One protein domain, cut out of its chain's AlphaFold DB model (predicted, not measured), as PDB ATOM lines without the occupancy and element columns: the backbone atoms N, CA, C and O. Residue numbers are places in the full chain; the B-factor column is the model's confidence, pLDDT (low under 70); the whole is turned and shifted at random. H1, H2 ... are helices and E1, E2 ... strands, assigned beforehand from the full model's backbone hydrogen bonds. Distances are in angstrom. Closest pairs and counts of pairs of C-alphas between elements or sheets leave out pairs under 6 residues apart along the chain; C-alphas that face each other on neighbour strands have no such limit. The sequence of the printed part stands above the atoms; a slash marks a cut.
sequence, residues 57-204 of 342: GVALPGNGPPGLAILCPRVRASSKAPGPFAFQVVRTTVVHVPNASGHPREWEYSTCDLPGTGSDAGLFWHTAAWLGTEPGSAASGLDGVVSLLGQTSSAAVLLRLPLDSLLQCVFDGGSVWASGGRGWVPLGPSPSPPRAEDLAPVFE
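What this domain is: This is residues 57 to 204 of the 342 residues of an uncharacterized protein of Cafeteria roenbergensis (UniProt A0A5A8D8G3). Two strongly twisted antiparallel sheets form a sandwich, only partly face to face: E1 to E4 make one sheet, E5 to E9 the other, and the short helix H1 packs on the first sheet and only grazes the second. E5 is over E1, E2 and E3, while E8 and E9 reach away from the first sheet, and the loop of residues 135 to 140 sticks out free. The printed part has 148 residues, with nine named strands and one named helix in the order E1 E2 E3 E4 E5 E6 E7 H1 E8 E9; the sheets run E1 E2 E3 E4 and E5 E6 E7 E8 E9. The class is mostly strand, though named elements hold 66 residues, under half. The whole is compact, with a radius of gyration of the C-alphas of 15.9 A and spans of 45 by 42 by 26 A.

How they stand to each other: E1, residues 57 to 60, and E2, residues 67 to 77, are a hairpin with an angle of 151 degrees between directions; N 58 and O 69 are 2.8 A apart, within hydrogen-bond range. E2 and E3, residues 87 to 97, are a hairpin at 161 degrees, with N 72 and O 93 at 2.8 A; E3 bends by 68 degrees at residue 90. E3 and E4, residues 110 to 114, are a hairpin at 132 degrees, with N 94 and O 112 at 2.8 A. E1 to E4 are a meander, each strand the antiparallel neighbour of the one before. The link from E4 to E5, residues 125 to 131, changes to the other sheet of the sandwich, two sheets face to face; their facing parts are 10.4 A apart centre to centre, with best planes 10 degrees apart. The closest C-alphas of E3 and E5 are those of Thr 92 and Trp 125, 6.5 A; those of E1 and E5 are Val 58 and Leu 131, 6.9 A. E5, E6, residues 145 to 151, and E7, residues 156 to 162, are a second meander; N 127 and O 149 are 2.8 A apart, and N 148 and O 159 are 2.7 A apart. H1, residues 163 to 168, is on the first sheet, with 27 pairs of C-alphas within 10 A, and only grazes the second; its closest C-alphas to E2 are those of Leu 166 and Ala 69, 6.5 A. In H1 every O i to N i+4 pair is within hydrogen-bond range. E8, residues 175 to 178, is antiparallel to E7, with N 160 and O 175 at 2.8 A. E8 and E9, residues 183 to 186, are a hairpin, with N 176 and O 185 at 2.8 A; E9 and E5 are the edge strands and stay apart.

Where its parts are: E1 begins at C-alpha 57, (-16.475, -48.566, 0.023). E2 and E3 are the longest strands by residues, 11 each, and measure 30.7 A and 26.4 A from first to last C-alpha. E4 measures 13.3 A, E5 18.0 A, E6 19.4 A and E7 20.4 A. H1 begins at C-alpha 163, (-23.912, -50.356, 9.129). E9 ends at C-alpha 186, (-33.584, -38.790, 11.587).

The domain as a whole: The two C-alphas farthest apart are those of Ser 79 and Ala 139, 49.5 A. The printed part has no cut. The links E3 to E4 and E5 to E6 are long, and residues 187 to 204 follow E9 with no named element. The mean pLDDT of the printed part is 72.8; 42 residues are under 70, among them 78 to 85 and 131 to 144.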
ATOM      1  N   GLY A  57     -16.114 -47.197  -0.334       82.19
ATOM      2  CA  GLY A  57     -16.475 -48.566   0.023       82.19
ATOM      3  C   GLY A  57     -16.382 -48.776   1.531       82.19
ATOM      4  O   GLY A  57     -15.543 -48.165   2.192       82.19
ATOM      5  N   VAL A  58     -17.252 -49.624   2.069       81.25
ATOM      6  CA  VAL A  58     -17.315 -49.978   3.487       81.25
ATOM      7  C   VAL A  58     -17.285 -51.493   3.614       81.25
ATOM      8  O   VAL A  58     -18.161 -52.179   3.090       81.25
ATOM      9  N   ALA A  59     -16.279 -52.010   4.317       79.44
ATOM     10  CA  ALA A  59     -16.241 -53.418   4.689       79.44
ATOM     11  C   ALA A  59     -17.359 -53.709   5.697       79.44
ATOM     12  O   ALA A  59     -17.521 -52.981   6.679       79.44
ATOM     13  N   LEU A  60     -18.128 -54.763   5.444       71.88
ATOM     14  CA  LEU A  60     -19.268 -55.143   6.262       71.88
ATOM     15  C   LEU A  60     -18.869 -56.328   7.153       71.88
ATOM     16  O   LEU A  60     -18.427 -57.358   6.630       71.88
ATOM     17  N   PRO A  61     -18.996 -56.209   8.487       65.25
ATOM     18  CA  PRO A  61     -18.824 -57.338   9.381       65.25
ATOM     19  C   PRO A  61     -19.939 -58.349   9.104       65.25
ATOM     20  O   PRO A  61     -21.086 -57.981   8.864       65.25
ATOM     21  N   GLY A  62     -19.603 -59.634   9.127       55.19
ATOM     22  CA  GLY A  62     -20.570 -60.707   8.947       55.19
ATOM     23  C   GLY A  62     -20.264 -61.877   9.871       55.19
ATOM     24  O   GLY A  62     -19.123 -62.078  10.274       55.19
ATOM     25  N   ASN A  63     -21.280 -62.698  10.143       47.28
ATOM     26  CA  ASN A  63     -21.130 -64.013  10.784       47.28
ATOM     27  C   ASN A  63     -20.588 -65.084   9.796       47.28
ATOM     28  O   ASN A  63     -20.763 -66.281  10.012       47.28
ATOM     29  N   GLY A  64     -19.973 -64.647   8.689       56.81
ATOM     30  CA  GLY A  64     -19.493 -65.419   7.536       56.81
ATOM     31  C   GLY A  64     -18.367 -64.655   6.809       56.81
ATOM     32  O   GLY A  64     -17.746 -63.795   7.438       56.81
ATOM     33  N   PRO A  65     -18.057 -64.934   5.523       54.75
ATOM     34  CA  PRO A  65     -17.048 -64.163   4.794       54.75
ATOM     35  C   PRO A  65     -17.412 -62.666   4.773       54.75
ATOM     36  O   PRO A  65     -18.594 -62.332   4.674       54.75
ATOM     37  N   PRO A  66     -16.424 -61.761   4.903       67.19
ATOM     38  CA  PRO A  66     -16.678 -60.327   4.967       67.19
ATOM     39  C   PRO A  66     -17.331 -59.839   3.671       67.19
ATOM     40  O   PRO A  66     -16.846 -60.127   2.573       67.19
ATOM     41  N   GLY A  67     -18.420 -59.087   3.817       78.31
ATOM     42  CA  GLY A  67     -19.095 -58.415   2.710       78.31
ATOM     43  C   GLY A  67     -18.505 -57.030   2.440       78.31
ATOM     44  O   GLY A  67     -17.714 -56.498   3.221       78.31
ATOM     45  N   LEU A  68     -18.916 -56.413   1.336       83.12
ATOM     46  CA  LEU A  68     -18.520 -55.057   0.956       83.12
ATOM     47  C   LEU A  68     -19.740 -54.276   0.461       83.12
ATOM     48  O   LEU A  68     -20.457 -54.735  -0.423       83.12
ATOM     49  N   ALA A  69     -19.958 -53.078   1.001       82.75
ATOM     50  CA  ALA A  69     -20.880 -52.097   0.437       82.75
ATOM     51  C   ALA A  69     -20.071 -51.043  -0.318       82.75
ATOM     52  O   ALA A  69     -19.255 -50.340   0.274       82.75
ATOM     53  N   ILE A  70     -20.297 -50.912  -1.620       83.88
ATOM     54  CA  ILE A  70     -19.675 -49.891  -2.462       83.88
ATOM     55  C   ILE A  70     -20.716 -48.818  -2.736       83.88
ATOM     56  O   ILE A  70     -21.823 -49.104  -3.185       83.88
ATOM     57  N   LEU A  71     -20.370 -47.572  -2.451       84.31
ATOM     58  CA  LEU A  71     -21.250 -46.439  -2.654       84.31
ATOM     59  C   LEU A  71     -20.900 -45.777  -3.983       84.31
ATOM     60  O   LEU A  71     -19.757 -45.365  -4.214       84.31
ATOM     61  N   CYS A  72     -21.905 -45.691  -4.851       83.00
ATOM     62  CA  CYS A  72     -21.733 -45.265  -6.225       83.00
ATOM     63  C   CYS A  72     -22.737 -44.174  -6.611       83.00
ATOM     64  O   CYS A  72     -23.930 -44.469  -6.719       83.00
ATOM     65  N   PRO A  73     -22.323 -42.922  -6.879       82.25
ATOM     66  CA  PRO A  73     -23.171 -41.981  -7.578       82.25
ATOM     67  C   PRO A  73     -23.573 -42.577  -8.926       82.25
ATOM     68  O   PRO A  73     -22.731 -42.939  -9.752       82.25
ATOM     69  N   ARG A  74     -24.882 -42.701  -9.134       80.06
ATOM     70  CA  ARG A  74     -25.467 -43.040 -10.421       80.06
ATOM     71  C   ARG A  74     -25.516 -41.766 -11.242       80.06
ATOM     72  O   ARG A  74     -26.255 -40.837 -10.911       80.06
ATOM     73  N   VAL A  75     -24.704 -41.714 -12.285       77.56
ATOM     74  CA  VAL A  75     -24.548 -40.543 -13.140       77.56
ATOM     75  C   VAL A  75     -25.202 -40.769 -14.491       77.56
ATOM     76  O   VAL A  75     -25.148 -41.857 -15.058       77.56
ATOM     77  N   ARG A  76     -25.797 -39.712 -15.028       76.81
ATOM     78  CA  ARG A  76     -26.374 -39.675 -16.367       76.81
ATOM     79  C   ARG A  76     -25.686 -38.584 -17.165       76.81
ATOM     80  O   ARG A  76     -25.559 -37.461 -16.681       76.81
ATOM     81  N   ALA A  77     -25.275 -38.894 -18.389       71.19
ATOM     82  CA  ALA A  77     -24.813 -37.867 -19.316       71.19
ATOM     83  C   ALA A  77     -25.951 -36.865 -19.570       71.19
ATOM     84  O   ALA A  77     -27.072 -37.254 -19.896       71.19
ATOM     85  N   SER A  78     -25.680 -35.576 -19.396       67.88
ATOM     86  CA  SER A  78     -26.681 -34.521 -19.510       67.88
ATOM     87  C   SER A  78     -26.070 -33.287 -20.152       67.88
ATOM     88  O   SER A  78     -25.208 -32.628 -19.575       67.88
ATOM     89  N   SER A  79     -26.581 -32.919 -21.328       64.50
ATOM     90  CA  SER A  79     -26.228 -31.670 -22.014       64.50
ATOM     91  C   SER A  79     -26.707 -30.413 -21.278       64.50
ATOM     92  O   SER A  79     -26.346 -29.305 -21.662       64.50
ATOM     93  N   LYS A  80     -27.526 -30.572 -20.230       63.62
ATOM     94  CA  LYS A  80     -28.039 -29.479 -19.394       63.62
ATOM     95  C   LYS A  80     -27.181 -29.219 -18.151       63.62
ATOM     96  O   LYS A  80     -27.435 -28.242 -17.453       63.62
ATOM     97  N   ALA A  81     -26.209 -30.080 -17.848       59.00
ATOM     98  CA  ALA A  81     -25.337 -29.895 -16.695       59.00
ATOM     99  C   ALA A  81     -24.230 -28.868 -17.013       59.00
ATOM    100  O   ALA A  81     -23.536 -29.027 -18.020       59.00
ATOM    101  N   PRO A  82     -24.046 -27.820 -16.189       49.94
ATOM    102  CA  PRO A  82     -22.983 -26.844 -16.396       49.94
ATOM    103  C   PRO A  82     -21.600 -27.446 -16.094       49.94
ATOM    104  O   PRO A  82     -21.446 -28.268 -15.193       49.94
ATOM    105  N   GLY A  83     -20.574 -26.989 -16.817       54.81
ATOM    106  CA  GLY A  83     -19.172 -27.354 -16.579       54.81
ATOM    107  C   GLY A  83     -18.614 -28.423 -17.530       54.81
ATOM    108  O   GLY A  83     -19.337 -28.969 -18.363       54.81
ATOM    109  N   PRO A  84     -17.309 -28.735 -17.430       50.31
ATOM    110  CA  PRO A  84     -16.592 -29.554 -18.415       50.31
ATOM    111  C   PRO A  84     -16.984 -31.037 -18.405       50.31
ATOM    112  O   PRO A  84     -16.493 -31.798 -19.233       50.31
ATOM    113  N   PHE A  85     -17.840 -31.461 -17.473       60.66
ATOM    114  CA  PHE A  85     -18.129 -32.872 -17.255       60.66
ATOM    115  C   PHE A  85     -19.510 -33.336 -17.744       60.66
ATOM    116  O   PHE A  85     -19.725 -34.540 -17.819       60.66
ATOM    117  N   ALA A  86     -20.419 -32.416 -18.104       71.12
ATOM    118  CA  ALA A  86     -21.712 -32.702 -18.750       71.12
ATOM    119  C   ALA A  86     -22.472 -33.933 -18.192       71.12
ATOM    120  O   ALA A  86     -23.008 -34.750 -18.947       71.12
ATOM    121  N   PHE A  87     -22.508 -34.092 -16.865       75.69
ATOM    122  CA  PHE A  87     -23.212 -35.185 -16.191       75.69
ATOM    123  C   PHE A  87     -24.119 -34.667 -15.079       75.69
ATOM    124  O   PHE A  87     -23.911 -33.600 -14.510       75.69
ATOM    125  N   GLN A  88     -25.116 -35.472 -14.738       77.75
ATOM    126  CA  GLN A  88     -26.022 -35.258 -13.622       77.75
ATOM    127  C   GLN A  88     -25.947 -36.459 -12.683       77.75
ATOM    128  O   GLN A  88     -26.067 -37.598 -13.135       77.75
ATOM    129  N   VAL A  89     -25.767 -36.219 -11.383       79.19
ATOM    130  CA  VAL A  89     -25.899 -37.279 -10.375       79.19
ATOM    131  C   VAL A  89     -27.380 -37.482 -10.083       79.19
ATOM    132  O   VAL A  89     -28.022 -36.632  -9.470       79.19
ATOM    133  N   VAL A  90     -27.920 -38.613 -10.523       77.94
ATOM    134  CA  VAL A  90     -29.338 -38.963 -10.392       77.94
ATOM    135  C   VAL A  90     -29.658 -39.364  -8.954       77.94
ATOM    136  O   VAL A  90     -30.657 -38.917  -8.396       77.94
ATOM    137  N   ARG A  91     -28.786 -40.187  -8.355       80.31
ATOM    138  CA  ARG A  91     -28.885 -40.729  -6.988       80.31
ATOM    139  C   ARG A  91     -27.577 -41.381  -6.552       80.31
ATOM    140  O   ARG A  91     -26.666 -41.537  -7.357       80.31
ATOM    141  N   THR A  92     -27.491 -41.800  -5.297       82.81
ATOM    142  CA  THR A  92     -26.465 -42.727  -4.805       82.81
ATOM    143  C   THR A  92     -27.023 -44.144  -4.792       82.81
ATOM    144  O   THR A  92     -28.001 -44.417  -4.102       82.81
ATOM    145  N   THR A  93     -26.378 -45.046  -5.521       81.81
ATOM    146  CA  THR A  93     -26.642 -46.485  -5.492       81.81
ATOM    147  C   THR A  93     -25.617 -47.167  -4.592       81.81
ATOM    148  O   THR A  93     -24.414 -46.965  -4.745       81.81
ATOM    149  N   VAL A  94     -26.090 -47.985  -3.661       81.31
ATOM    150  CA  VAL A  94     -25.278 -48.922  -2.887       81.31
ATOM    151  C   VAL A  94     -25.192 -50.223  -3.679       81.31
ATOM    152  O   VAL A  94     -26.219 -50.774  -4.073       81.31
ATOM    153  N   VAL A  95     -23.978 -50.702  -3.924       81.62
ATOM    154  CA  VAL A  95     -23.692 -52.027  -4.479       81.62
ATOM    155  C   VAL A  95     -23.234 -52.913  -3.329       81.62
ATOM    156  O   VAL A  95     -22.199 -52.649  -2.723       81.62
ATOM    157  N   HIS A  96     -24.003 -53.949  -3.015       80.25
ATOM    158  CA  HIS A  96     -23.675 -54.899  -1.961       80.25
ATOM    159  C   HIS A  96     -23.046 -56.152  -2.568       80.25
ATOM    160  O   HIS A  96     -23.652 -56.795  -3.421       80.25
ATOM    161  N   VAL A  97     -21.840 -56.486  -2.111       80.50
ATOM    162  CA  VAL A  97     -21.052 -57.649  -2.521       80.50
ATOM    163  C   VAL A  97     -20.880 -58.571  -1.308       80.50
ATOM    164  O   VAL A  97     -19.980 -58.346  -0.493       80.50
ATOM    165  N   PRO A  98     -21.734 -59.591  -1.132       76.88
ATOM    166  CA  PRO A  98     -21.674 -60.475   0.033       76.88
ATOM    167  C   PRO A  98     -20.449 -61.402   0.035       76.88
ATOM    168  O   PRO A  98     -20.027 -61.853   1.093       76.88
ATOM    169  N   ASN A  99     -19.853 -61.683  -1.129       76.38
ATOM    170  CA  ASN A  99     -18.703 -62.576  -1.290       76.38
ATOM    171  C   ASN A  99     -17.390 -61.816  -1.573       76.38
ATOM    172  O   ASN A  99     -16.551 -62.272  -2.352       76.38
ATOM    173  N   ALA A 100     -17.190 -60.661  -0.929       78.69
ATOM    174  CA  ALA A 100     -16.083 -59.745  -1.230       78.69
ATOM    175  C   ALA A 100     -14.679 -60.309  -0.937       78.69
ATOM    176  O   ALA A 100     -13.686 -59.767  -1.421       78.69
ATOM    177  N   SER A 101     -14.573 -61.409  -0.185       79.81
ATOM    178  CA  SER A 101     -13.314 -62.137   0.014       79.81
ATOM    179  C   SER A 101     -12.839 -62.915  -1.223       79.81
ATOM    180  O   SER A 101     -11.683 -63.328  -1.265       79.81
ATOM    181  N   GLY A 102     -13.723 -63.162  -2.197       73.12
ATOM    182  CA  GLY A 102     -13.397 -63.834  -3.458       73.12
ATOM    183  C   GLY A 102     -12.710 -62.913  -4.469       73.12
ATOM    184  O   GLY A 102     -12.560 -61.709  -4.247       73.12
ATOM    185  N   HIS A 103     -12.301 -63.464  -5.614       76.12
ATOM    186  CA  HIS A 103     -11.714 -62.658  -6.682       76.12
ATOM    187  C   HIS A 103     -12.771 -61.696  -7.273       76.12
ATOM    188  O   HIS A 103     -13.889 -62.138  -7.527       76.12
ATOM    189  N   PRO A 104     -12.452 -60.424  -7.595       72.81
ATOM    190  CA  PRO A 104     -13.438 -59.448  -8.087       72.81
ATOM    191  C   PRO A 104     -14.255 -59.849  -9.325       72.81
ATOM    192  O   PRO A 104     -15.331 -59.314  -9.558       72.81
ATOM    193  N   ARG A 105     -13.760 -60.794 -10.135       70.19
ATOM    194  CA  ARG A 105     -14.497 -61.348 -11.295       70.19
ATOM    195  C   ARG A 105     -15.589 -62.354 -10.921       70.19
ATOM    196  O   ARG A 105     -16.395 -62.702 -11.772       70.19
ATOM    197  N   GLU A 106     -15.574 -62.838  -9.688       70.81
ATOM    198  CA  GLU A 106     -16.509 -63.824  -9.138       70.81
ATOM    199  C   GLU A 106     -17.476 -63.171  -8.144       70.81
ATOM    200  O   GLU A 106     -18.280 -63.850  -7.509       70.81
ATOM    201  N   TRP A 107     -17.381 -61.851  -7.970       77.12
ATOM    202  CA  TRP A 107     -18.256 -61.111  -7.077       77.12
ATOM    203  C   TRP A 107     -19.695 -61.169  -7.577       77.12
ATOM    204  O   TRP A 107     -20.011 -60.752  -8.692       77.12
ATOM    205  N   GLU A 108     -20.568 -61.658  -6.709       76.31
ATOM    206  CA  GLU A 108     -22.002 -61.506  -6.862       76.31
ATOM    207  C   GLU A 108     -22.388 -60.172  -6.237       76.31
ATOM    208  O   GLU A 108     -21.805 -59.760  -5.232       76.31
ATOM    209  N   TYR A 109     -23.354 -59.470  -6.825       76.94
ATOM    210  CA  TYR A 109     -23.784 -58.201  -6.264       76.94
ATOM    211  C   TYR A 109     -25.279 -57.957  -6.396       76.94
ATOM    212  O   TYR A 109     -25.933 -58.373  -7.354       76.94
ATOM    213  N   SER A 110     -25.808 -57.218  -5.429       73.69
ATOM    214  CA  SER A 110     -27.129 -56.607  -5.482       73.69
ATOM    215  C   SER A 110     -27.003 -55.091  -5.363       73.69
ATOM    216  O   SER A 110     -25.947 -54.561  -5.009       73.69
ATOM    217  N   THR A 111     -28.066 -54.368  -5.709       78.25
ATOM    218  CA  THR A 111     -28.062 -52.905  -5.656       78.25
ATOM    219  C   THR A 111     -29.328 -52.365  -5.025       78.25
ATOM    220  O   THR A 111     -30.418 -52.856  -5.315       78.25
ATOM    221  N   CYS A 112     -29.191 -51.282  -4.273       78.19
ATOM    222  CA  CYS A 112     -30.302 -50.463  -3.809       78.19
ATOM    223  C   CYS A 112     -29.922 -48.987  -3.845       78.19
ATOM    224  O   CYS A 112     -28.748 -48.641  -3.952       78.19
ATOM    225  N   ASP A 113     -30.912 -48.108  -3.777       79.94
ATOM    226  CA  ASP A 113     -30.672 -46.670  -3.801       79.94
ATOM    227  C   ASP A 113     -30.799 -46.081  -2.402       79.94
ATOM    228  O   ASP A 113     -31.731 -46.406  -1.668       79.94
ATOM    229  N   LEU A 114     -29.860 -45.203  -2.052       79.31
ATOM    230  CA  LEU A 114     -29.875 -44.466  -0.798       79.31
ATOM    231  C   LEU A 114     -30.897 -43.316  -0.896       79.31
ATOM    232  O   LEU A 114     -30.706 -42.413  -1.726       79.31
ATOM    233  N   PRO A 115     -31.962 -43.310  -0.070       75.00
ATOM    234  CA  PRO A 115     -32.993 -42.282  -0.110       75.00
ATOM    235  C   PRO A 115     -32.432 -40.874   0.088       75.00
ATOM    236  O   PRO A 115     -31.417 -40.672   0.753       75.00
ATOM    237  N   GLY A 116     -33.106 -39.888  -0.504       72.50
ATOM    238  CA  GLY A 116     -32.734 -38.478  -0.370       72.50
ATOM    239  C   GLY A 116     -31.571 -38.022  -1.254       72.50
ATOM    240  O   GLY A 116     -31.315 -36.828  -1.337       72.50
ATOM    241  N   THR A 117     -30.878 -38.917  -1.962       76.62
ATOM    242  CA  THR A 117     -29.678 -38.536  -2.721       76.62
ATOM    243  C   THR A 117     -29.913 -38.229  -4.204       76.62
ATOM    244  O   THR A 117     -30.778 -38.815  -4.850       76.62
ATOM    245  N   GLY A 118     -29.066 -37.356  -4.761       71.62
ATOM    246  CA  GLY A 118     -29.039 -36.969  -6.177       71.62
ATOM    247  C   GLY A 118     -30.165 -36.024  -6.600       71.62
ATOM    248  O   GLY A 118     -30.924 -35.525  -5.777       71.62
ATOM    249  N   SER A 119     -30.253 -35.733  -7.896       67.19
ATOM    250  CA  SER A 119     -31.184 -34.736  -8.440       67.19
ATOM    251  C   SER A 119     -32.658 -35.125  -8.367       67.19
ATOM    252  O   SER A 119     -33.503 -34.238  -8.383       67.19
ATOM    253  N   ASP A 120     -32.969 -36.424  -8.316       62.12
ATOM    254  CA  ASP A 120     -34.357 -36.902  -8.250       62.12
ATOM    255  C   ASP A 120     -34.963 -36.700  -6.850       62.12
ATOM    256  O   ASP A 120     -36.178 -36.578  -6.715       62.12
ATOM    257  N   ALA A 121     -34.118 -36.677  -5.811       58.81
ATOM    258  CA  ALA A 121     -34.527 -36.588  -4.407       58.81
ATOM    259  C   ALA A 121     -34.062 -35.295  -3.706       58.81
ATOM    260  O   ALA A 121     -34.620 -34.920  -2.679       58.81
ATOM    261  N   GLY A 122     -33.080 -34.587  -4.270       57.09
ATOM    262  CA  GLY A 122     -32.807 -33.174  -4.009       57.09
ATOM    263  C   GLY A 122     -31.945 -32.820  -2.794       57.09
ATOM    264  O   GLY A 122     -31.671 -31.633  -2.635       57.09
ATOM    265  N   LEU A 123     -31.488 -33.764  -1.955       61.53
ATOM    266  CA  LEU A 123     -30.722 -33.379  -0.756       61.53
ATOM    267  C   LEU A 123     -29.233 -33.218  -1.021       61.53
ATOM    268  O   LEU A 123     -28.695 -32.136  -0.821       61.53
ATOM    269  N   PHE A 124     -28.549 -34.278  -1.448       65.81
ATOM    270  CA  PHE A 124     -27.111 -34.235  -1.722       65.81
ATOM    271  C   PHE A 124     -26.657 -35.434  -2.559       65.81
ATOM    272  O   PHE A 124     -27.354 -36.440  -2.670       65.81
ATOM    273  N   TRP A 125     -25.455 -35.376  -3.122       71.88
ATOM    274  CA  TRP A 125     -24.751 -36.560  -3.623       71.88
ATOM    275  C   TRP A 125     -23.510 -36.821  -2.772       71.88
ATOM    276  O   TRP A 125     -22.885 -35.886  -2.278       71.88
ATOM    277  N   HIS A 126     -23.186 -38.087  -2.519       70.88
ATOM    278  CA  HIS A 126     -22.091 -38.419  -1.612       70.88
ATOM    279  C   HIS A 126     -20.735 -38.429  -2.331       70.88
ATOM    280  O   HIS A 126     -20.636 -38.734  -3.519       70.88
ATOM    281  N   THR A 127     -19.682 -38.109  -1.583       69.00
ATOM    282  CA  THR A 127     -18.317 -37.942  -2.112       69.00
ATOM    283  C   THR A 127     -17.271 -38.758  -1.378       69.00
ATOM    284  O   THR A 127     -16.237 -39.095  -1.960       69.00
ATOM    285  N   ALA A 128     -17.558 -39.126  -0.135       70.56
ATOM    286  CA  ALA A 128     -16.729 -39.995   0.674       70.56
ATOM    287  C   ALA A 128     -17.574 -40.671   1.755       70.56
ATOM    288  O   ALA A 128     -18.631 -40.171   2.145       70.56
ATOM    289  N   ALA A 129     -17.072 -41.795   2.249       70.25
ATOM    290  CA  ALA A 129     -17.594 -42.483   3.414       70.25
ATOM    291  C   ALA A 129     -16.437 -42.820   4.340       70.25
ATOM    292  O   ALA A 129     -15.324 -43.077   3.878       70.25
ATOM    293  N   TRP A 130     -16.715 -42.865   5.635       75.56
ATOM    294  CA  TRP A 130     -15.806 -43.467   6.591       75.56
ATOM    295  C   TRP A 130     -16.591 -44.296   7.597       75.56
ATOM    296  O   TRP A 130     -17.731 -43.987   7.960       75.56
ATOM    297  N   LEU A 131     -15.943 -45.365   8.039       63.78
ATOM    298  CA  LEU A 131     -16.385 -46.161   9.165       63.78
ATOM    299  C   LEU A 131     -15.688 -45.610  10.408       63.78
ATOM    300  O   LEU A 131     -14.460 -45.515  10.437       63.78
ATOM    301  N   GLY A 132     -16.450 -45.209  11.418       57.75
ATOM    302  CA  GLY A 132     -15.853 -44.751  12.664       57.75
ATOM    303  C   GLY A 132     -16.869 -44.272  13.686       57.75
ATOM    304  O   GLY A 132     -17.869 -43.644  13.350       57.75
ATOM    305  N   THR A 133     -16.552 -44.533  14.947       49.44
ATOM    306  CA  THR A 133     -17.150 -43.891  16.118       49.44
ATOM    307  C   THR A 133     -16.600 -42.472  16.245       49.44
ATOM    308  O   THR A 133     -15.384 -42.272  16.178       49.44
ATOM    309  N   GLU A 134     -17.461 -41.472  16.441       50.94
ATOM    310  CA  GLU A 134     -16.992 -40.150  16.869       50.94
ATOM    311  C   GLU A 134     -16.245 -40.289  18.209       50.94
ATOM    312  O   GLU A 134     -16.682 -41.053  19.076       50.94
ATOM    313  N   PRO A 135     -15.137 -39.565  18.438       41.41
ATOM    314  CA  PRO A 135     -14.519 -39.517  19.759       41.41
ATOM    315  C   PRO A 135     -15.558 -39.073  20.808       41.41
ATOM    316  O   PRO A 135     -16.067 -37.958  20.739       41.41
ATOM    317  N   GLY A 136     -15.897 -39.957  21.753       38.78
ATOM    318  CA  GLY A 136     -16.943 -39.734  22.764       38.78
ATOM    319  C   GLY A 136     -18.257 -40.501  22.544       38.78
ATOM    320  O   GLY A 136     -19.075 -40.559  23.458       38.78
ATOM    321  N   SER A 137     -18.449 -41.169  21.400       40.16
ATOM    322  CA  SER A 137     -19.658 -41.963  21.118       40.16
ATOM    323  C   SER A 137     -19.670 -43.361  21.752       40.16
ATOM    324  O   SER A 137     -20.630 -44.112  21.575       40.16
ATOM    325  N   ALA A 138     -18.634 -43.726  22.514       38.09
ATOM    326  CA  ALA A 138     -18.597 -44.981  23.272       38.09
ATOM    327  C   ALA A 138     -19.727 -45.060  24.319       38.09
ATOM    328  O   ALA A 138     -20.160 -46.147  24.682       38.09
ATOM    329  N   ALA A 139     -20.254 -43.911  24.763       37.00
ATOM    330  CA  ALA A 139     -21.393 -43.844  25.675       37.00
ATOM    331  C   ALA A 139     -22.769 -43.980  24.983       37.00
ATOM    332  O   ALA A 139     -23.772 -44.114  25.676       37.00
ATOM    333  N   SER A 140     -22.841 -43.943  23.643       39.28
ATOM    334  CA  SER A 140     -24.108 -43.926  22.888       39.28
ATOM    335  C   SER A 140     -24.413 -45.212  22.108       39.28
ATOM    336  O   SER A 140     -25.378 -45.228  21.350       39.28
ATOM    337  N   GLY A 141     -23.612 -46.278  22.256       34.97
ATOM    338  CA  GLY A 141     -23.884 -47.578  21.620       34.97
ATOM    339  C   GLY A 141     -23.743 -47.596  20.091       34.97
ATOM    340  O   GLY A 141     -24.367 -48.419  19.434       34.97
ATOM    341  N   LEU A 142     -22.949 -46.685  19.512       43.75
ATOM    342  CA  LEU A 142     -22.770 -46.544  18.058       43.75
ATOM    343  C   LEU A 142     -21.637 -47.426  17.501       43.75
ATOM    344  O   LEU A 142     -20.839 -46.960  16.683       43.75
ATOM    345  N   ASP A 143     -21.555 -48.686  17.928       53.06
ATOM    346  CA  ASP A 143     -20.767 -49.670  17.182       53.06
ATOM    347  C   ASP A 143     -21.453 -49.897  15.826       53.06
ATOM    348  O   ASP A 143     -22.655 -50.143  15.755       53.06
ATOM    349  N   GLY A 144     -20.702 -49.757  14.731       67.62
ATOM    350  CA  GLY A 144     -21.234 -49.981  13.385       67.62
ATOM    351  C   GLY A 144     -22.088 -48.834  12.831       67.62
ATOM    352  O   GLY A 144     -23.183 -49.070  12.333       67.62
ATOM    353  N   VAL A 145     -21.588 -47.595  12.848       78.88
ATOM    354  CA  VAL A 145     -22.159 -46.485  12.060       78.88
ATOM    355  C   VAL A 145     -21.215 -46.095  10.930       78.88
ATOM    356  O   VAL A 145     -20.013 -45.911  11.125       78.88
ATOM    357  N   VAL A 146     -21.787 -45.914   9.745       84.38
ATOM    358  CA  VAL A 146     -21.121 -45.329   8.586       84.38
ATOM    359  C   VAL A 146     -21.545 -43.885   8.469       84.38
ATOM    360  O   VAL A 146     -22.734 -43.574   8.435       84.38
ATOM    361  N   SER A 147     -20.567 -42.999   8.366       85.69
ATOM    362  CA  SER A 147     -20.839 -41.601   8.078       85.69
ATOM    363  C   SER A 147     -20.438 -41.275   6.643       85.69
ATOM    364  O   SER A 147     -19.411 -41.736   6.139       85.69
ATOM    365  N   LEU A 148     -21.274 -40.488   5.977       87.06
ATOM    366  CA  LEU A 148     -21.158 -40.104   4.581       87.06
ATOM    367  C   LEU A 148     -21.006 -38.590   4.488       87.06
ATOM    368  O   LEU A 148     -21.818 -37.845   5.039       87.06
ATOM    369  N   LEU A 149     -19.988 -38.145   3.753       87.94
ATOM    370  CA  LEU A 149     -19.861 -36.753   3.337       87.94
ATOM    371  C   LEU A 149     -20.657 -36.549   2.049       87.94
ATOM    372  O   LEU A 149     -20.308 -37.077   0.986       87.94
ATOM    373  N   GLY A 150     -21.733 -35.783   2.165       86.31
ATOM    374  CA  GLY A 150     -22.588 -35.342   1.076       86.31
ATOM    375  C   GLY A 150     -22.223 -33.955   0.566       86.31
ATOM    376  O   GLY A 150     -21.590 -33.169   1.268       86.31
ATOM    377  N   GLN A 151     -22.658 -33.645  -0.651       82.88
ATOM    378  CA  GLN A 151     -22.568 -32.319  -1.249       82.88
ATOM    379  C   GLN A 151     -23.911 -31.876  -1.805       82.88
ATOM    380  O   GLN A 151     -24.544 -32.590  -2.588       82.88
ATOM    381  N   THR A 152     -24.315 -30.676  -1.403       80.69
ATOM    382  CA  THR A 152     -25.376 -29.903  -2.047       80.69
ATOM    383  C   THR A 152     -24.755 -29.002  -3.123       80.69
ATOM    384  O   THR A 152     -23.560 -29.090  -3.415       80.69
ATOM    385  N   SER A 153     -25.546 -28.117  -3.729       75.69
ATOM    386  CA  SER A 153     -25.023 -27.098  -4.647       75.69
ATOM    387  C   SER A 153     -24.140 -26.045  -3.965       75.69
ATOM    388  O   SER A 153     -23.374 -25.377  -4.655       75.69
ATOM    389  N   SER A 154     -24.238 -25.878  -2.641       80.00
ATOM    390  CA  SER A 154     -23.579 -24.789  -1.906       80.00
ATOM    391  C   SER A 154     -22.711 -25.244  -0.736       80.00
ATOM    392  O   SER A 154     -21.773 -24.532  -0.382       80.00
ATOM    393  N   ALA A 155     -22.972 -26.417  -0.156       85.44
ATOM    394  CA  ALA A 155     -22.322 -26.871   1.068       85.44
ATOM    395  C   ALA A 155     -21.986 -28.366   1.070       85.44
ATOM    396  O   ALA A 155     -22.624 -29.180   0.398       85.44
ATOM    397  N   ALA A 156     -21.011 -28.734   1.900       88.12
ATOM    398  CA  ALA A 156     -20.847 -30.114   2.327       88.12
ATOM    399  C   ALA A 156     -21.727 -30.404   3.548       88.12
ATOM    400  O   ALA A 156     -21.840 -29.577   4.455       88.12
ATOM    401  N   VAL A 157     -22.323 -31.592   3.583       88.19
ATOM    402  CA  VAL A 157     -23.270 -32.041   4.616       88.19
ATOM    403  C   VAL A 157     -22.910 -33.445   5.088       88.19
ATOM    404  O   VAL A 157     -22.163 -34.156   4.415       88.19
ATOM    405  N   LEU A 158     -23.440 -33.865   6.237       88.88
ATOM    406  CA  LEU A 158     -23.210 -35.208   6.762       88.88
ATOM    407  C   LEU A 158     -24.490 -36.019   6.895       88.88
ATOM    408  O   LEU A 158     -25.513 -35.530   7.374       88.88
ATOM    409  N   LEU A 159     -24.361 -37.295   6.553       87.19
ATOM    410  CA  LEU A 159     -25.335 -38.343   6.810       87.19
ATOM    411  C   LEU A 159     -24.671 -39.446   7.640       87.19
ATOM    412  O   LEU A 159     -23.520 -39.797   7.402       87.19
ATOM    413  N   ARG A 160     -25.407 -40.020   8.584       87.50
ATOM    414  CA  ARG A 160     -25.069 -41.243   9.307       87.50
ATOM    415  C   ARG A 160     -26.055 -42.337   8.975       87.50
ATOM    416  O   ARG A 160     -27.258 -42.097   8.945       87.50
ATOM    417  N   LEU A 161     -25.536 -43.539   8.787       84.88
ATOM    418  CA  LEU A 161     -26.301 -44.752   8.565       84.88
ATOM    419  C   LEU A 161     -25.815 -45.828   9.537       84.88
ATOM    420  O   LEU A 161     -24.601 -45.996   9.679       84.88
ATOM    421  N   PRO A 162     -26.717 -46.592  10.167       83.50
ATOM    422  CA  PRO A 162     -26.349 -47.875  10.743       83.50
ATOM    423  C   PRO A 162     -25.682 -48.746   9.673       83.50
ATOM    424  O   PRO A 162     -26.088 -48.749   8.512       83.50
ATOM    425  N   LEU A 163     -24.648 -49.488  10.045       80.25
ATOM    426  CA  LEU A 163     -23.912 -50.356   9.129       80.25
ATOM    427  C   LEU A 163     -24.822 -51.444   8.546       80.25
ATOM    428  O   LEU A 163     -24.778 -51.702   7.344       80.25
ATOM    429  N   ASP A 164     -25.731 -51.979   9.363       78.44
ATOM    430  CA  ASP A 164     -26.744 -52.952   8.940       78.44
ATOM    431  C   ASP A 164     -27.716 -52.392   7.895       78.44
ATOM    432  O   ASP A 164     -28.216 -53.138   7.051       78.44
ATOM    433  N   SER A 165     -27.935 -51.072   7.866       80.88
ATOM    434  CA  SER A 165     -28.751 -50.436   6.827       80.88
ATOM    435  C   SER A 165     -28.135 -50.579   5.435       80.88
ATOM    436  O   SER A 165     -28.871 -50.703   4.456       80.88
ATOM    437  N   LEU A 166     -26.800 -50.599   5.332       78.44
ATOM    438  CA  LEU A 166     -26.103 -50.850   4.066       78.44
ATOM    439  C   LEU A 166     -26.192 -52.321   3.641       78.44
ATOM    440  O   LEU A 166     -26.269 -52.594   2.446       78.44
ATOM    441  N   LEU A 167     -26.205 -53.248   4.605       73.19
ATOM    442  CA  LEU A 167     -26.353 -54.688   4.363       73.19
ATOM    443  C   LEU A 167     -27.756 -55.045   3.866       73.19
ATOM    444  O   LEU A 167     -27.916 -55.819   2.923       73.19
ATOM    445  N   GLN A 168     -28.775 -54.494   4.524       75.00
ATOM    446  CA  GLN A 168     -30.174 -54.864   4.309       75.00
ATOM    447  C   GLN A 168     -30.878 -53.982   3.278       75.00
ATOM    448  O   GLN A 168     -31.999 -54.294   2.884       75.00
ATOM    449  N   CYS A 169     -30.245 -52.887   2.840       74.25
ATOM    450  CA  CYS A 169     -30.873 -51.870   1.998       74.25
ATOM    451  C   CYS A 169     -32.129 -51.246   2.638       74.25
ATOM    452  O   CYS A 169     -33.103 -50.936   1.951       74.25
ATOM    453  N   VAL A 170     -32.091 -51.046   3.959       79.94
ATOM    454  CA  VAL A 170     -33.168 -50.442   4.762       79.94
ATOM    455  C   VAL A 170     -32.583 -49.291   5.574       79.94
ATOM    456  O   VAL A 170     -31.766 -49.511   6.464       79.94
ATOM    457  N   PHE A 171     -32.989 -48.054   5.281       79.25
ATOM    458  CA  PHE A 171     -32.313 -46.837   5.763       79.25
ATOM    459  C   PHE A 171     -33.056 -46.085   6.881       79.25
ATOM    460  O   PHE A 171     -32.705 -44.947   7.191       79.25
ATOM    461  N   ASP A 172     -34.043 -46.719   7.518       75.31
ATOM    462  CA  ASP A 172     -34.948 -46.089   8.497       75.31
ATOM    463  C   ASP A 172     -34.244 -45.602   9.779       75.31
ATOM    464  O   ASP A 172     -34.751 -44.728  10.479       75.31
ATOM    465  N   GLY A 173     -33.052 -46.128  10.078       78.62
ATOM    466  CA  GLY A 173     -32.217 -45.699  11.207       78.62
ATOM    467  C   GLY A 173     -31.205 -44.597  10.877       78.62
ATOM    468  O   GLY A 173     -30.380 -44.250  11.721       78.62
ATOM    469  N   GLY A 174     -31.204 -44.078   9.647       84.00
ATOM    470  CA  GLY A 174     -30.266 -43.040   9.237       84.00
ATOM    471  C   GLY A 174     -30.602 -41.653   9.796       84.00
ATOM    472  O   GLY A 174     -31.744 -41.359  10.145       84.00
ATOM    473  N   SER A 175     -29.605 -40.770   9.874       85.81
ATOM    474  CA  SER A 175     -29.769 -39.401  10.380       85.81
ATOM    475  C   SER A 175     -28.847 -38.401   9.691       85.81
ATOM    476  O   SER A 175     -27.697 -38.703   9.394       85.81
ATOM    477  N   VAL A 176     -29.330 -37.185   9.459       86.81
ATOM    478  CA  VAL A 176     -28.554 -36.081   8.882       86.81
ATOM    479  C   VAL A 176     -28.116 -35.101   9.961       86.81
ATOM    480  O   VAL A 176     -28.800 -34.918  10.970       86.81
ATOM    481  N   TRP A 177     -26.970 -34.458   9.754       88.00
ATOM    482  CA  TRP A 177     -26.528 -33.368  10.619       88.00
ATOM    483  C   TRP A 177     -27.338 -32.105  10.320       88.00
ATOM    484  O   TRP A 177     -27.363 -31.653   9.174       88.00
ATOM    485  N   ALA A 178     -28.002 -31.547  11.335       86.00
ATOM    486  CA  ALA A 178     -28.999 -30.499  11.165       86.00
ATOM    487  C   ALA A 178     -28.615 -29.142  11.766       86.00
ATOM    488  O   ALA A 178     -27.902 -29.034  12.769       86.00
ATOM    489  N   SER A 179     -29.134 -28.085  11.139       80.19
ATOM    490  CA  SER A 179     -28.918 -26.682  11.511       80.19
ATOM    491  C   SER A 179     -29.660 -26.279  12.797       80.19
ATOM    492  O   SER A 179     -30.533 -26.996  13.299       80.19
ATOM    493  N   GLY A 180     -29.303 -25.115  13.358       75.00
ATOM    494  CA  GLY A 180     -30.007 -24.516  14.504       75.00
ATOM    495  C   GLY A 180     -29.753 -25.199  15.851       75.00
ATOM    496  O   GLY A 180     -30.597 -25.128  16.737       75.00
ATOM    497  N   GLY A 181     -28.621 -25.896  16.005       73.25
ATOM    498  CA  GLY A 181     -28.268 -26.601  17.245       73.25
ATOM    499  C   GLY A 181     -29.036 -27.907  17.475       73.25
ATOM    500  O   GLY A 181     -28.917 -28.496  18.544       73.25
ATOM    501  N   ARG A 182     -29.801 -28.376  16.479       77.69
ATOM    502  CA  ARG A 182     -30.618 -29.599  16.563       77.69
ATOM    503  C   ARG A 182     -29.796 -30.892  16.576       77.69
ATOM    504  O   ARG A 182     -30.288 -31.913  17.043       77.69
ATOM    505  N   GLY A 183     -28.556 -30.855  16.091       85.56
ATOM    506  CA  GLY A 183     -27.682 -32.025  16.055       85.56
ATOM    507  C   GLY A 183     -28.112 -33.043  14.997       85.56
ATOM    508  O   GLY A 183     -28.461 -32.664  13.883       85.56
ATOM    509  N   TRP A 184     -28.061 -34.338  15.317       86.00
ATOM    510  CA  TRP A 184     -28.467 -35.407  14.397       86.00
ATOM    511  C   TRP A 184     -29.989 -35.557  14.366       86.00
ATOM    512  O   TRP A 184     -30.605 -35.849  15.389       86.00
ATOM    513  N   VAL A 185     -30.587 -35.392  13.186       84.31
ATOM    514  CA  VAL A 185     -32.033 -35.527  12.959       84.31
ATOM    515  C   VAL A 185     -32.292 -36.752  12.079       84.31
ATOM    516  O   VAL A 185     -31.586 -36.924  11.084       84.31
ATOM    517  N   PRO A 186     -33.269 -37.619  12.405       82.69
ATOM    518  CA  PRO A 186     -33.584 -38.790  11.587       82.69
ATOM    519  C   PRO A 186     -33.872 -38.433  10.122       82.69
ATOM    520  O   PRO A 186     -34.507 -37.419   9.840       82.69
ATOM    521  N   LEU A 187     -33.462 -39.302   9.194       75.81
ATOM    522  CA  LEU A 187     -33.769 -39.184   7.761       75.81
ATOM    523  C   LEU A 187     -35.279 -39.270   7.458       75.81
ATOM    524  O   LEU A 187     -35.684 -38.942   6.347       75.81
ATOM    525  N   GLY A 188     -36.104 -39.690   8.422       66.12
ATOM    526  CA  GLY A 188     -37.541 -39.891   8.240       66.12
ATOM    527  C   GLY A 188     -37.871 -41.059   7.295       66.12
ATOM    528  O   GLY A 188     -36.997 -41.575   6.597       66.12
ATOM    529  N   PRO A 189     -39.134 -41.516   7.263       60.91
ATOM    530  CA  PRO A 189     -39.561 -42.526   6.304       60.91
ATOM    531  C   PRO A 189     -39.582 -41.935   4.890       60.91
ATOM    532  O   PRO A 189     -40.103 -40.839   4.667       60.91
ATOM    533  N   SER A 190     -39.084 -42.681   3.902       53.56
ATOM    534  CA  SER A 190     -39.367 -42.375   2.493       53.56
ATOM    535  C   SER A 190     -40.893 -42.402   2.281       53.56
ATOM    536  O   SER A 190     -41.518 -43.384   2.684       53.56
ATOM    537  N   PRO A 191     -41.529 -41.373   1.682       50.69
ATOM    538  CA  PRO A 191     -40.963 -40.336   0.812       50.69
ATOM    539  C   PRO A 191     -40.845 -38.935   1.448       50.69
ATOM    540  O   PRO A 191     -40.808 -37.953   0.711       50.69
ATOM    541  N   SER A 192     -40.793 -38.812   2.778       61.59
ATOM    542  CA  SER A 192     -40.712 -37.527   3.496       61.59
ATOM    543  C   SER A 192     -39.314 -37.282   4.092       61.59
ATOM    544  O   SER A 192     -39.198 -37.176   5.317       61.59
ATOM    545  N   PRO A 193     -38.240 -37.222   3.278       63.16
ATOM    546  CA  PRO A 193     -36.901 -36.983   3.794       63.16
ATOM    547  C   PRO A 193     -36.786 -35.569   4.402       63.16
ATOM    548  O   PRO A 193     -37.593 -34.693   4.062       63.16
ATOM    549  N   PRO A 194     -35.796 -35.313   5.285       65.62
ATOM    550  CA  PRO A 194     -35.499 -33.972   5.781       65.62
ATOM    551  C   PRO A 194     -35.298 -33.036   4.598       65.62
ATOM    552  O   PRO A 194     -34.860 -33.476   3.539       65.62
ATOM    553  N   ARG A 195     -35.637 -31.758   4.742       71.88
ATOM    554  CA  ARG A 195     -35.517 -30.819   3.626       71.88
ATOM    555  C   ARG A 195     -34.103 -30.253   3.549       71.88
ATOM    556  O   ARG A 195     -33.339 -30.339   4.509       71.88
ATOM    557  N   ALA A 196     -33.738 -29.658   2.417       70.56
ATOM    558  CA  ALA A 196     -32.404 -29.079   2.245       70.56
ATOM    559  C   ALA A 196     -32.107 -27.995   3.300       70.56
ATOM    560  O   ALA A 196     -30.981 -27.909   3.782       70.56
ATOM    561  N   GLU A 197     -33.121 -27.228   3.716       72.69
ATOM    562  CA  GLU A 197     -33.023 -26.236   4.793       72.69
ATOM    563  C   GLU A 197     -32.740 -26.835   6.182       72.69
ATOM    564  O   GLU A 197     -32.248 -26.137   7.074       72.69
ATOM    565  N   ASP A 198     -33.021 -28.126   6.380       73.81
ATOM    566  CA  ASP A 198     -32.727 -28.802   7.637       73.81
ATOM    567  C   ASP A 198     -31.249 -29.171   7.770       73.81
ATOM    568  O   ASP A 198     -30.780 -29.354   8.892       73.81
ATOM    569  N   LEU A 199     -30.507 -29.240   6.662       82.69
ATOM    570  CA  LEU A 199     -29.112 -29.667   6.642       82.69
ATOM    571  C   LEU A 199     -28.195 -28.587   7.233       82.69
ATOM    572  O   LEU A 199     -28.198 -27.434   6.803       82.69
ATOM    573  N   ALA A 200     -27.365 -28.969   8.204       87.06
ATOM    574  CA  ALA A 200     -26.269 -28.125   8.661       87.06
ATOM    575  C   ALA A 200     -25.061 -28.287   7.729       87.06
ATOM    576  O   ALA A 200     -24.556 -29.408   7.581       87.06
ATOM    577  N   PRO A 201     -24.537 -27.187   7.160       88.44
ATOM    578  CA  PRO A 201     -23.273 -27.239   6.452       88.44
ATOM    579  C   PRO A 201     -22.161 -27.599   7.441       88.44
ATOM    580  O   PRO A 201     -21.999 -26.945   8.473       88.44
ATOM    581  N   VAL A 202     -21.367 -28.625   7.130       88.38
ATOM    582  CA  VAL A 202     -20.104 -28.849   7.856       88.38
ATOM    583  C   VAL A 202     -19.020 -27.905   7.367       88.38
ATOM    584  O   VAL A 202     -18.157 -27.496   8.142       88.38
ATOM    585  N   PHE A 203     -19.081 -27.526   6.092       87.12
ATOM    586  CA  PHE A 203     -18.294 -26.438   5.549       87.12
ATOM    587  C   PHE A 203     -18.833 -25.947   4.206       87.12
ATOM    588  O   PHE A 203     -19.475 -26.687   3.457       87.12
ATOM    589  N   GLU A 204     -18.498 -24.695   3.903       85.75
ATOM    590  CA  GLU A 204     -18.829 -24.001   2.663       85.75
ATOM    591  C   GLU A 204     -17.562 -23.371   2.058       85.75
ATOM    592  O   GLU A 204     -16.651 -22.993   2.805       85.75
TER     593      GLU A 204